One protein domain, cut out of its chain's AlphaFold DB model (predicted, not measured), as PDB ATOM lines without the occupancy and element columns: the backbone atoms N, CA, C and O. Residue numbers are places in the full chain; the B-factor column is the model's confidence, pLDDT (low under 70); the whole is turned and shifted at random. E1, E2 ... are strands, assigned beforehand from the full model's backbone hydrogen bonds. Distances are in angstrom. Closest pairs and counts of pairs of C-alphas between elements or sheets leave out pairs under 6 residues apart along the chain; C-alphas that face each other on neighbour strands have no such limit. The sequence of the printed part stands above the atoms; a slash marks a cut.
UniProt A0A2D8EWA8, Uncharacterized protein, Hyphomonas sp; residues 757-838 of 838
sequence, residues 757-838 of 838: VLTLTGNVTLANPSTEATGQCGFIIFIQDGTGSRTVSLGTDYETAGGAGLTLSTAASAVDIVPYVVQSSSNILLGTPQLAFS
ATOM      1  N   VAL A 757     202.234 190.740 190.342       95.00
ATOM      2  CA  VAL A 757     200.856 191.243 190.373       95.00
ATOM      3  C   VAL A 757     200.247 191.003 188.998       95.00
ATOM      4  O   VAL A 757     200.693 191.577 188.007       95.00
ATOM      5  N   LEU A 758     199.257 190.117 188.924       94.62
ATOM      6  CA  LEU A 758     198.720 189.595 187.669       94.62
ATOM      7  C   LEU A 758     197.221 189.891 187.584       94.62
ATOM      8  O   LEU A 758     196.425 189.282 188.306       94.62
ATOM      9  N   THR A 759     196.812 190.787 186.682       94.31
ATOM     10  CA  THR A 759     195.385 190.944 186.361       94.31
ATOM     11  C   THR A 759     194.971 189.885 185.351       94.31
ATOM     12  O   THR A 759     195.496 189.823 184.238       94.31
ATOM     13  N   LEU A 760     194.017 189.049 185.748       94.62
ATOM     14  CA  LEU A 760     193.523 187.910 184.991       94.62
ATOM     15  C   LEU A 760     192.467 188.374 183.981       94.62
ATOM     16  O   LEU A 760     191.304 188.552 184.336       94.62
ATOM     17  N   THR A 761     192.858 188.536 182.717       91.12
ATOM     18  CA  THR A 761     191.945 188.841 181.593       91.12
ATOM     19  C   THR A 761     191.307 187.581 180.994       91.12
ATOM     20  O   THR A 761     190.363 187.643 180.206       91.12
ATOM     21  N   GLY A 762     191.804 186.410 181.396       90.38
ATOM     22  CA  GLY A 762     191.268 185.090 181.093       90.38
ATOM     23  C   GLY A 762     191.729 184.074 182.137       90.38
ATOM     24  O   GLY A 762     192.401 184.424 183.105       90.38
ATOM     25  N   ASN A 763     191.380 182.800 181.955       93.50
ATOM     26  CA  ASN A 763     191.914 181.741 182.816       93.50
ATOM     27  C   ASN A 763     193.417 181.574 182.556       93.50
ATOM     28  O   ASN A 763     193.841 181.552 181.397       93.50
ATOM     29  N   VAL A 764     194.202 181.440 183.623       94.56
ATOM     30  CA  VAL A 764     195.668 181.357 183.571       94.56
ATOM     31  C   VAL A 764     196.144 179.989 184.046       94.56
ATOM     32  O   VAL A 764     195.562 179.389 184.941       94.56
ATOM     33  N   THR A 765     197.226 179.493 183.457       92.94
ATOM     34  CA  THR A 765     198.059 178.439 184.036       92.94
ATOM     35  C   THR A 765     199.437 179.019 184.307       92.94
ATOM     36  O   THR A 765     200.092 179.468 183.365       92.94
ATOM     37  N   LEU A 766     199.881 179.008 185.565       94.69
ATOM     38  CA  LEU A 766     201.266 179.340 185.890       94.69
ATOM     39  C   LEU A 766     202.162 178.175 185.467       94.69
ATOM     40  O   LEU A 766     202.137 177.114 186.082       94.69
ATOM     41  N   ALA A 767     202.930 178.362 184.401       94.00
ATOM     42  CA  ALA A 767     203.917 177.403 183.934       94.00
ATOM     43  C   ALA A 767     205.169 177.423 184.820       94.00
ATOM     44  O   ALA A 767     205.504 178.443 185.437       94.00
ATOM     45  N   ASN A 768     205.852 176.279 184.870       93.75
ATOM     46  CA  ASN A 768     207.063 176.098 185.662       93.75
ATOM     47  C   ASN A 768     208.143 177.097 185.221       93.75
ATOM     48  O   ASN A 768     208.465 177.146 184.028       93.75
ATOM     49  N   PRO A 769     208.708 177.881 186.148       91.19
ATOM     50  CA  PRO A 769     209.880 178.691 185.871       91.19
ATOM     51  C   PRO A 769     211.142 177.816 185.764       91.19
ATOM     52  O   PRO A 769     211.131 176.618 186.033       91.19
ATOM     53  N   SER A 770     212.230 178.437 185.315       89.38
ATOM     54  CA  SER A 770     213.597 177.891 185.359       89.38
ATOM     55  C   SER A 770     214.596 178.919 185.911       89.38
ATOM     56  O   SER A 770     215.790 178.889 185.611       89.38
ATOM     57  N   THR A 771     214.072 179.900 186.649       89.19
ATOM     58  CA  THR A 771     214.750 181.146 187.057       89.19
ATOM     59  C   THR A 771     214.671 181.397 188.563       89.19
ATOM     60  O   THR A 771     215.205 182.386 189.055       89.19
ATOM     61  N   GLU A 772     213.995 180.509 189.284       88.19
ATOM     62  CA  GLU A 772     213.724 180.565 190.709       88.19
ATOM     63  C   GLU A 772     214.953 180.168 191.537       88.19
ATOM     64  O   GLU A 772     215.570 179.117 191.335       88.19
ATOM     65  N   ALA A 773     215.328 181.034 192.479       86.88
ATOM     66  CA  ALA A 773     216.494 180.836 193.329       86.88
ATOM     67  C   ALA A 773     216.088 180.272 194.698       86.88
ATOM     68  O   ALA A 773     215.142 180.738 195.328       86.88
ATOM     69  N   THR A 774     216.828 179.283 195.202       85.94
ATOM     70  CA  THR A 774     216.550 178.677 196.518       85.94
ATOM     71  C   THR A 774     216.628 179.723 197.635       85.94
ATOM     72  O   THR A 774     217.615 180.448 197.737       85.94
ATOM     73  N   GLY A 775     215.597 179.786 198.482       83.00
ATOM     74  CA  GLY A 775     215.463 180.780 199.553       83.00
ATOM     75  C   GLY A 775     214.772 182.083 199.134       83.00
ATOM     76  O   GLY A 775     214.497 182.921 199.991       83.00
ATOM     77  N   GLN A 776     214.447 182.261 197.852       88.19
ATOM     78  CA  GLN A 776     213.682 183.410 197.377       88.19
ATOM     79  C   GLN A 776     212.231 183.344 197.879       88.19
ATOM     80  O   GLN A 776     211.561 182.322 197.731       88.19
ATOM     81  N   CYS A 777     211.730 184.428 198.471       89.56
ATOM     82  CA  CYS A 777     210.361 184.517 198.982       89.56
ATOM     83  C   CYS A 777     209.729 185.883 198.701       89.56
ATOM     84  O   CYS A 777     210.412 186.911 198.713       89.56
ATOM     85  N   GLY A 778     208.417 185.903 198.504       92.44
ATOM     86  CA  GLY A 778     207.668 187.111 198.169       92.44
ATOM     87  C   GLY A 778     206.173 186.830 198.101       92.44
ATOM     88  O   GLY A 778     205.673 185.918 198.763       92.44
ATOM     89  N   PHE A 779     205.456 187.600 197.289       93.25
ATOM     90  CA  PHE A 779     204.024 187.409 197.066       93.25
ATOM     91  C   PHE A 779     203.641 187.462 195.584       93.25
ATOM     92  O   PHE A 779     204.259 188.159 194.779       93.25
ATOM     93  N   ILE A 780     202.584 186.722 195.254       94.81
ATOM     94  CA  ILE A 780     201.868 186.762 193.981       94.81
ATOM     95  C   ILE A 780     200.465 187.293 194.284       94.81
ATOM     96  O   ILE A 780     199.732 186.701 195.076       94.81
ATOM     97  N   ILE A 781     200.096 188.416 193.679       95.38
ATOM     98  CA  ILE A 781     198.759 189.002 193.760       95.38
ATOM     99  C   ILE A 781     198.011 188.653 192.480       95.38
ATOM    100  O   ILE A 781     198.507 188.908 191.383       95.38
ATOM    101  N   PHE A 782     196.808 188.107 192.616       95.12
ATOM    102  CA  PHE A 782     195.890 187.897 191.505       95.12
ATOM    103  C   PHE A 782     194.760 188.915 191.593       95.12
ATOM    104  O   PHE A 782     194.136 189.069 192.641       95.12
ATOM    105  N   ILE A 783     194.497 189.604 190.487       94.75
ATOM    106  CA  ILE A 783     193.409 190.575 190.373       94.75
ATOM    107  C   ILE A 783     192.435 190.053 189.323       94.75
ATOM    108  O   ILE A 783     192.818 189.804 188.180       94.75
ATOM    109  N   GLN A 784     191.174 189.868 189.693       94.19
ATOM    110  CA  GLN A 784     190.122 189.527 188.737       94.19
ATOM    111  C   GLN A 784     189.876 190.691 187.766       94.19
ATOM    112  O   GLN A 784     189.904 191.853 188.167       94.19
ATOM    113  N   ASP A 785     189.583 190.411 186.494       89.81
ATOM    114  CA  ASP A 785     189.097 191.461 185.590       89.81
ATOM    115  C   ASP A 785     187.721 192.017 186.022       89.81
ATOM    116  O   ASP A 785     187.063 191.509 186.936       89.81
ATOM    117  N   GLY A 786     187.250 193.056 185.326       89.50
ATOM    118  CA  GLY A 786     185.949 193.690 185.577       89.50
ATOM    119  C   GLY A 786     184.714 192.800 185.338       89.50
ATOM    120  O   GLY A 786     183.594 193.292 185.447       89.50
ATOM    121  N   THR A 787     184.887 191.516 185.005       87.31
ATOM    122  CA  THR A 787     183.812 190.510 184.931       87.31
ATOM    123  C   THR A 787     183.955 189.406 185.983       87.31
ATOM    124  O   THR A 787     182.944 188.897 186.467       87.31
ATOM    125  N   GLY A 788     185.186 189.081 186.382       87.62
ATOM    126  CA  GLY A 788     185.500 188.100 187.416       87.62
ATOM    127  C   GLY A 788     185.387 186.636 186.986       87.62
ATOM    128  O   GLY A 788     185.216 186.288 185.815       87.62
ATOM    129  N   SER A 789     185.475 185.755 187.984       91.00
ATOM    130  CA  SER A 789     185.403 184.292 187.850       91.00
ATOM    131  C   SER A 789     186.489 183.654 186.967       91.00
ATOM    132  O   SER A 789     186.276 182.571 186.417       91.00
ATOM    133  N   ARG A 790     187.668 184.280 186.841       92.94
ATOM    134  CA  ARG A 790     188.853 183.645 186.247       92.94
ATOM    135  C   ARG A 790     189.469 182.638 187.207       92.94
ATOM    136  O   ARG A 790     189.546 182.887 188.408       92.94
ATOM    137  N   THR A 791     189.933 181.514 186.670       90.00
ATOM    138  CA  THR A 791     190.618 180.460 187.432       90.00
ATOM    139  C   THR A 791     192.112 180.437 187.128       90.00
ATOM    140  O   THR A 791     192.505 180.644 185.977       90.00
ATOM    141  N   VAL A 792     192.921 180.094 188.132       92.69
ATOM    142  CA  VAL A 792     194.362 179.844 187.986       92.69
ATOM    143  C   VAL A 792     194.655 178.363 188.225       92.69
ATOM    144  O   VAL A 792     194.384 177.840 189.304       92.69
ATOM    145  N   SER A 793     195.219 177.693 187.225       90.81
ATOM    146  CA  SER A 793     195.836 176.367 187.347       90.81
ATOM    147  C   SER A 793     197.352 176.484 187.538       90.81
ATOM    148  O   SER A 793     197.968 177.480 187.160       90.81
ATOM    149  N   LEU A 794     197.961 175.462 188.135       93.19
ATOM    150  CA  LEU A 794     199.385 175.438 188.468       93.19
ATOM    151  C   LEU A 794     200.139 174.391 187.644       93.19
ATOM    152  O   LEU A 794     199.621 173.302 187.389       93.19
ATOM    153  N   GLY A 795     201.363 174.729 187.249       88.69
ATOM    154  CA  GLY A 795     202.382 173.785 186.805       88.69
ATOM    155  C   GLY A 795     202.941 172.960 187.969       88.69
ATOM    156  O   GLY A 795     202.683 173.258 189.134       88.69
ATOM    157  N   THR A 796     203.702 171.911 187.654       91.50
ATOM    158  CA  THR A 796     204.180 170.911 188.630       91.50
ATOM    159  C   THR A 796     205.137 171.450 189.683       91.50
ATOM    160  O   THR A 796     205.343 170.784 190.689       91.50
ATOM    161  N   ASP A 797     205.732 172.617 189.449       92.81
ATOM    162  CA  ASP A 797     206.777 173.160 190.319       92.81
ATOM    163  C   ASP A 797     206.184 174.086 191.401       92.81
ATOM    164  O   ASP A 797     206.903 174.515 192.303       92.81
ATOM    165  N   TYR A 798     204.873 174.367 191.349       93.94
ATOM    166  CA  TYR A 798     204.135 175.113 192.373       93.94
ATOM    167  C   TYR A 798     203.313 174.168 193.252       93.94
ATOM    168  O   TYR A 798     202.301 173.610 192.822       93.94
ATOM    169  N   GLU A 799     203.701 174.053 194.515       91.81
ATOM    170  CA  GLU A 799     203.056 173.175 195.486       91.81
ATOM    171  C   GLU A 799     202.114 173.952 196.410       91.81
ATOM    172  O   GLU A 799     202.420 175.046 196.883       91.81
ATOM    173  N   THR A 800     200.951 173.365 196.699       90.38
ATOM    174  CA  THR A 800     199.937 173.936 197.605       90.38
ATOM    175  C   THR A 800     199.704 173.009 198.789       90.38
ATOM    176  O   THR A 800     199.856 171.792 198.680       90.38
ATOM    177  N   ALA A 801     199.304 173.562 199.937       82.56
ATOM    178  CA  ALA A 801     199.053 172.773 201.142       82.56
ATOM    179  C   ALA A 801     198.040 171.633 200.883       82.56
ATOM    180  O   ALA A 801     196.855 171.869 200.655       82.56
ATOM    181  N   GLY A 802     198.522 170.386 200.915       80.44
ATOM    182  CA  GLY A 802     197.715 169.188 200.656       80.44
ATOM    183  C   GLY A 802     197.393 168.906 199.181       80.44
ATOM    184  O   GLY A 802     196.564 168.035 198.922       80.44
ATOM    185  N   GLY A 803     198.011 169.608 198.224       75.06
ATOM    186  CA  GLY A 803     197.814 169.391 196.783       75.06
ATOM    187  C   GLY A 803     196.434 169.805 196.255       75.06
ATOM    188  O   GLY A 803     196.000 169.315 195.215       75.06
ATOM    189  N   ALA A 804     195.716 170.673 196.977       74.44
ATOM    190  CA  ALA A 804     194.341 171.064 196.652       74.44
ATOM    191  C   ALA A 804     194.221 172.082 195.495       74.44
ATOM    192  O   ALA A 804     193.116 172.311 195.002       74.44
ATOM    193  N   GLY A 805     195.334 172.685 195.060       82.50
ATOM    194  CA  GLY A 805     195.352 173.777 194.084       82.50
ATOM    195  C   GLY A 805     194.973 175.132 194.693       82.50
ATOM    196  O   GLY A 805     194.744 175.256 195.897       82.50
ATOM    197  N   LEU A 806     194.917 176.172 193.856       88.88
ATOM    198  CA  LEU A 806     194.490 177.512 194.266       88.88
ATOM    199  C   LEU A 806     192.983 177.690 194.065       88.88
ATOM    200  O   LEU A 806     192.457 177.476 192.976       88.88
ATOM    201  N   THR A 807     192.299 178.150 195.111       87.81
ATOM    202  CA  THR A 807     190.950 178.722 195.007       87.81
ATOM    203  C   THR A 807     191.068 180.225 195.203       87.81
ATOM    204  O   THR A 807     191.598 180.660 196.221       87.81
ATOM    205  N   LEU A 808     190.594 180.989 194.221       91.69
ATOM    206  CA  LEU A 808     190.613 182.451 194.199       91.69
ATOM    207  C   LEU A 808     189.186 183.006 194.284       91.69
ATOM    208  O   LEU A 808     188.209 182.303 194.007       91.69
ATOM    209  N   SER A 809     189.067 184.277 194.649       91.50
ATOM    210  CA  SER A 809     187.816 185.024 194.668       91.50
ATOM    211  C   SER A 809     187.278 185.206 193.255       91.50
ATOM    212  O   SER A 809     188.018 185.501 192.322       91.50
ATOM    213  N   THR A 810     185.966 185.050 193.085       90.25
ATOM    214  CA  THR A 810     185.325 185.039 191.759       90.25
ATOM    215  C   THR A 810     184.555 186.319 191.426       90.25
ATOM    216  O   THR A 810     183.988 186.412 190.336       90.25
ATOM    217  N   ALA A 811     184.500 187.293 192.335       90.06
ATOM    218  CA  ALA A 811     183.878 188.590 192.072       90.06
ATOM    219  C   ALA A 811     184.742 189.435 191.116       90.06
ATOM    220  O   ALA A 811     185.963 189.293 191.083       90.06
ATOM    221  N   ALA A 812     184.104 190.310 190.336       89.19
ATOM    222  CA  ALA A 812     184.806 191.261 189.474       89.19
ATOM    223  C   ALA A 812     185.730 192.173 190.299       89.19
ATOM    224  O   ALA A 812     185.350 192.596 191.391       89.19
ATOM    225  N   SER A 813     186.920 192.467 189.770       91.50
ATOM    226  CA  SER A 813     187.956 193.298 190.410       91.50
ATOM    227  C   SER A 813     188.477 192.826 191.777       91.50
ATOM    228  O   SER A 813     189.279 193.533 192.379       91.50
ATOM    229  N   ALA A 814     188.069 191.655 192.279       91.62
ATOM    230  CA  ALA A 814     188.551 191.135 193.556       91.62
ATOM    231  C   ALA A 814     190.067 190.882 193.529       91.62
ATOM    232  O   ALA A 814     190.593 190.345 192.547       91.62
ATOM    233  N   VAL A 815     190.739 191.243 194.624       93.75
ATOM    234  CA  VAL A 815     192.185 191.080 194.802       93.75
ATOM    235  C   VAL A 815     192.463 189.968 195.812       93.75
ATOM    236  O   VAL A 815     191.973 190.004 196.941       93.75
ATOM    237  N   ASP A 816     193.291 189.003 195.420       95.25
ATOM    238  CA  ASP A 816     193.744 187.898 196.265       95.25
ATOM    239  C   ASP A 816     195.274 187.890 196.359       95.25
ATOM    240  O   ASP A 816     195.963 188.092 195.357       95.25
ATOM    241  N   ILE A 817     195.824 187.621 197.546       95.69
ATOM    242  CA  ILE A 817     197.275 187.622 197.792       95.69
ATOM    243  C   ILE A 817     197.735 186.227 198.217       95.69
ATOM    244  O   ILE A 817     197.212 185.645 199.169       95.69
ATOM    245  N   VAL A 818     198.753 185.703 197.531       94.50
ATOM    246  CA  VAL A 818     199.352 184.385 197.766       94.50
ATOM    247  C   VAL A 818     200.849 184.555 198.063       94.50
ATOM    248  O   VAL A 818     201.617 184.868 197.152       94.50
ATOM    249  N   PRO A 819     201.309 184.378 199.315       94.19
ATOM    250  CA  PRO A 819     202.738 184.384 199.618       94.19
ATOM    251  C   PRO A 819     203.409 183.110 199.083       94.19
ATOM    252  O   PRO A 819     202.778 182.052 199.030       94.19
ATOM    253  N   TYR A 820     204.693 183.188 198.729       94.25
ATOM    254  CA  TYR A 820     205.470 182.043 198.246       94.25
ATOM    255  C   TYR A 820     206.876 181.972 198.859       94.25
ATOM    256  O   TYR A 820     207.446 182.987 199.271       94.25
ATOM    257  N   VAL A 821     207.464 180.772 198.850       93.75
ATOM    258  CA  VAL A 821     208.902 180.552 199.066       93.75
ATOM    259  C   VAL A 821     209.433 179.445 198.154       93.75
ATOM    260  O   VAL A 821     208.834 178.380 198.035       93.75
ATOM    261  N   VAL A 822     210.576 179.687 197.515       92.06
ATOM    262  CA  VAL A 822     211.296 178.708 196.692       92.06
ATOM    263  C   VAL A 822     212.148 177.836 197.615       92.06
ATOM    264  O   VAL A 822     213.162 178.289 198.153       92.06
ATOM    265  N   GLN A 823     211.737 176.587 197.828       92.44
ATOM    266  CA  GLN A 823     212.456 175.648 198.696       92.44
ATOM    267  C   GLN A 823     213.669 175.029 197.987       92.44
ATOM    268  O   GLN A 823     214.689 174.765 198.622       92.44
ATOM    269  N   SER A 824     213.559 174.805 196.680       89.06
ATOM    270  CA  SER A 824     214.644 174.376 195.796       89.06
ATOM    271  C   SER A 824     214.321 174.785 194.359       89.06
ATOM    272  O   SER A 824     213.183 175.146 194.064       89.06
ATOM    273  N   SER A 825     215.281 174.666 193.441       77.25
ATOM    274  CA  SER A 825     214.964 174.660 192.003       77.25
ATOM    275  C   SER A 825     213.862 173.628 191.715       77.25
ATOM    276  O   SER A 825     213.890 172.530 192.286       77.25
ATOM    277  N   SER A 826     212.879 174.002 190.896       87.62
ATOM    278  CA  SER A 826     211.638 173.256 190.639       87.62
ATOM    279  C   SER A 826     210.759 172.927 191.865       87.62
ATOM    280  O   SER A 826     209.959 171.994 191.806       87.62
ATOM    281  N   ASN A 827     210.866 173.660 192.983       90.38
ATOM    282  CA  ASN A 827     209.920 173.531 194.100       90.38
ATOM    283  C   ASN A 827     209.609 174.879 194.775       90.38
ATOM    284  O   ASN A 827     210.415 175.430 195.533       90.38
ATOM    285  N   ILE A 828     208.407 175.388 194.504       94.31
ATOM    286  CA  ILE A 828     207.885 176.670 194.974       94.31
ATOM    287  C   ILE A 828     206.659 176.404 195.842       94.31
ATOM    288  O   ILE A 828     205.594 176.028 195.352       94.31
ATOM    289  N   LEU A 829     206.799 176.618 197.146       92.81
ATOM    290  CA  LEU A 829     205.724 176.431 198.110       92.81
ATOM    291  C   LEU A 829     204.830 177.674 198.123       92.81
ATOM    292  O   LEU A 829     205.290 178.767 198.462       92.81
ATOM    293  N   LEU A 830     203.551 177.501 197.793       93.56
ATOM    294  CA  LEU A 830     202.530 178.542 197.878       93.56
ATOM    295  C   LEU A 830     201.773 178.448 199.208       93.56
ATOM    296  O   LEU A 830     201.268 177.389 199.598       93.56
ATOM    297  N   GLY A 831     201.675 179.578 199.907       88.38
ATOM    298  CA  GLY A 831     200.870 179.709 201.116       88.38
ATOM    299  C   GLY A 831     199.368 179.745 200.826       88.38
ATOM    300  O   GLY A 831     198.926 179.847 199.683       88.38
ATOM    301  N   THR A 832     198.557 179.672 201.882       89.31
ATOM    302  CA  THR A 832     197.100 179.810 201.760       89.31
ATOM    303  C   THR A 832     196.743 181.207 201.230       89.31
ATOM    304  O   THR A 832     197.175 182.188 201.841       89.31
ATOM    305  N   PRO A 833     195.950 181.322 200.146       90.12
ATOM    306  CA  PRO A 833     195.498 182.613 199.641       90.12
ATOM    307  C   PRO A 833     194.728 183.405 200.697       90.12
ATOM    308  O   PRO A 833     193.836 182.869 201.360       90.12
ATOM    309  N   GLN A 834     195.045 184.689 200.823       92.88
ATOM    310  CA  GLN A 834     194.193 185.653 201.509       92.88
ATOM    311  C   GLN A 834     193.277 186.294 200.466       92.88
ATOM    312  O   GLN A 834     193.759 186.796 199.451       92.88
ATOM    313  N   LEU A 835     191.966 186.197 200.693       91.19
ATOM    314  CA  LEU A 835     190.956 186.342 199.646       91.19
ATOM    315  C   LEU A 835     190.096 187.601 199.792       91.19
ATOM    316  O   LEU A 835     189.738 187.984 200.906       91.19
ATOM    317  N   ALA A 836     189.671 188.134 198.647       83.19
ATOM    318  CA  ALA A 836     188.643 189.162 198.490       83.19
ATOM    319  C   ALA A 836     188.961 190.492 199.189       83.19
ATOM    320  O   ALA A 836     188.096 191.092 199.834       83.19
ATOM    321  N   PHE A 837     190.191 190.979 199.023       77.69
ATOM    322  CA  PHE A 837     190.500 192.377 199.306       77.69
ATOM    323  C   PHE A 837     189.812 193.288 198.276       77.69
ATOM    324  O   PHE A 837     189.650 192.918 197.108       77.69
ATOM    325  N   SER A 838     189.367 194.450 198.764       63.56
ATOM    326  CA  SER A 838     188.565 195.461 198.058       63.56
ATOM    327  C   SER A 838     189.405 196.488 197.311       63.56
ATOM    328  O   SER A 838     190.331 197.009 197.975       63.56
TER     329      SER A 838
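AT A GLANCE: This is residues 757 to 838 of the 838 residues of an uncharacterized protein of Hyphomonas sp (UniProt A0A2D8EWA8). Picture one long, strongly twisted sheet folded round into an open-sided, barrel-like wrap, with the antiparallel pair E2 and E5 as one wall and the later part of E1 with E3 as the wall opposite. The sharp bend in E1 joins the two walls; E6 and E7 follow one another along the free side of E5, E4 is beside E6, and the long link 801 to 814 runs along the open side. The 82 printed residues hold seven named strands, E1 to E7 in chain order, and no named helix: the class is all strand, and the branched sheet is mixed. The whole is compact, with a radius of gyration of the C-alphas of 12.5 A, yet elongated, spanning 36 by 23 by 20 A.

HOW THE PARTS SIT: Start at E1, residues 757 to 767, which bends by 126 degrees at residue 761. Its residues 757 to 760 are parallel to E2, residues 777 to 784; look for N 758 and O 781 at 2.8 A, within hydrogen-bond range. Past the bend, its residues 764 to 766 are parallel to E3, residues 792 to 794, with N 766 and O 793 at 2.9 A. On the other side of E2 from E1 is E5, residues 815 to 824, antiparallel at 148 degrees, with N 780 and O 818 at 2.8 A. E5 has three neighbours: E2 is on one side, and on the other are E6, residues 827 to 830, and E7, residues 834 to 837. E5 and E6 form a hairpin, with N 829 and O 821 at 2.8 A. E7 is antiparallel to E5, with N 817 and O 834 at 2.9 A. E4, residues 798 to 800, is an edge strand parallel to E6, with N 799 and O 828 at 2.9 A. E3 and E4 meet only through their link, and E1 and E4 are only just apart, at 8.3 A.

IN THESE COORDINATES: Find C-alpha 757 at (200.856, 191.243, 190.373); E1 spans 15.6 A from there to C-alpha 767. E2 runs 23.2 A from C-alpha 777 at (210.361, 184.517, 198.982). E3 and E4 are short, 6.7 A and 6.8 A. E5 runs 28.0 A, E6 9.7 A, and E7 8.0 A to C-alpha 837 at (190.500, 192.377, 199.306).

THE WHOLE: The C-alphas of Thr 774 and Thr 787, the two farthest apart, are 36.7 A from each other. The printed part has no cut and ends at the chain's last residue, 838. The link from E4 to E5 is long. The mean pLDDT of the printed part is 90.0; residue 838 is under 70.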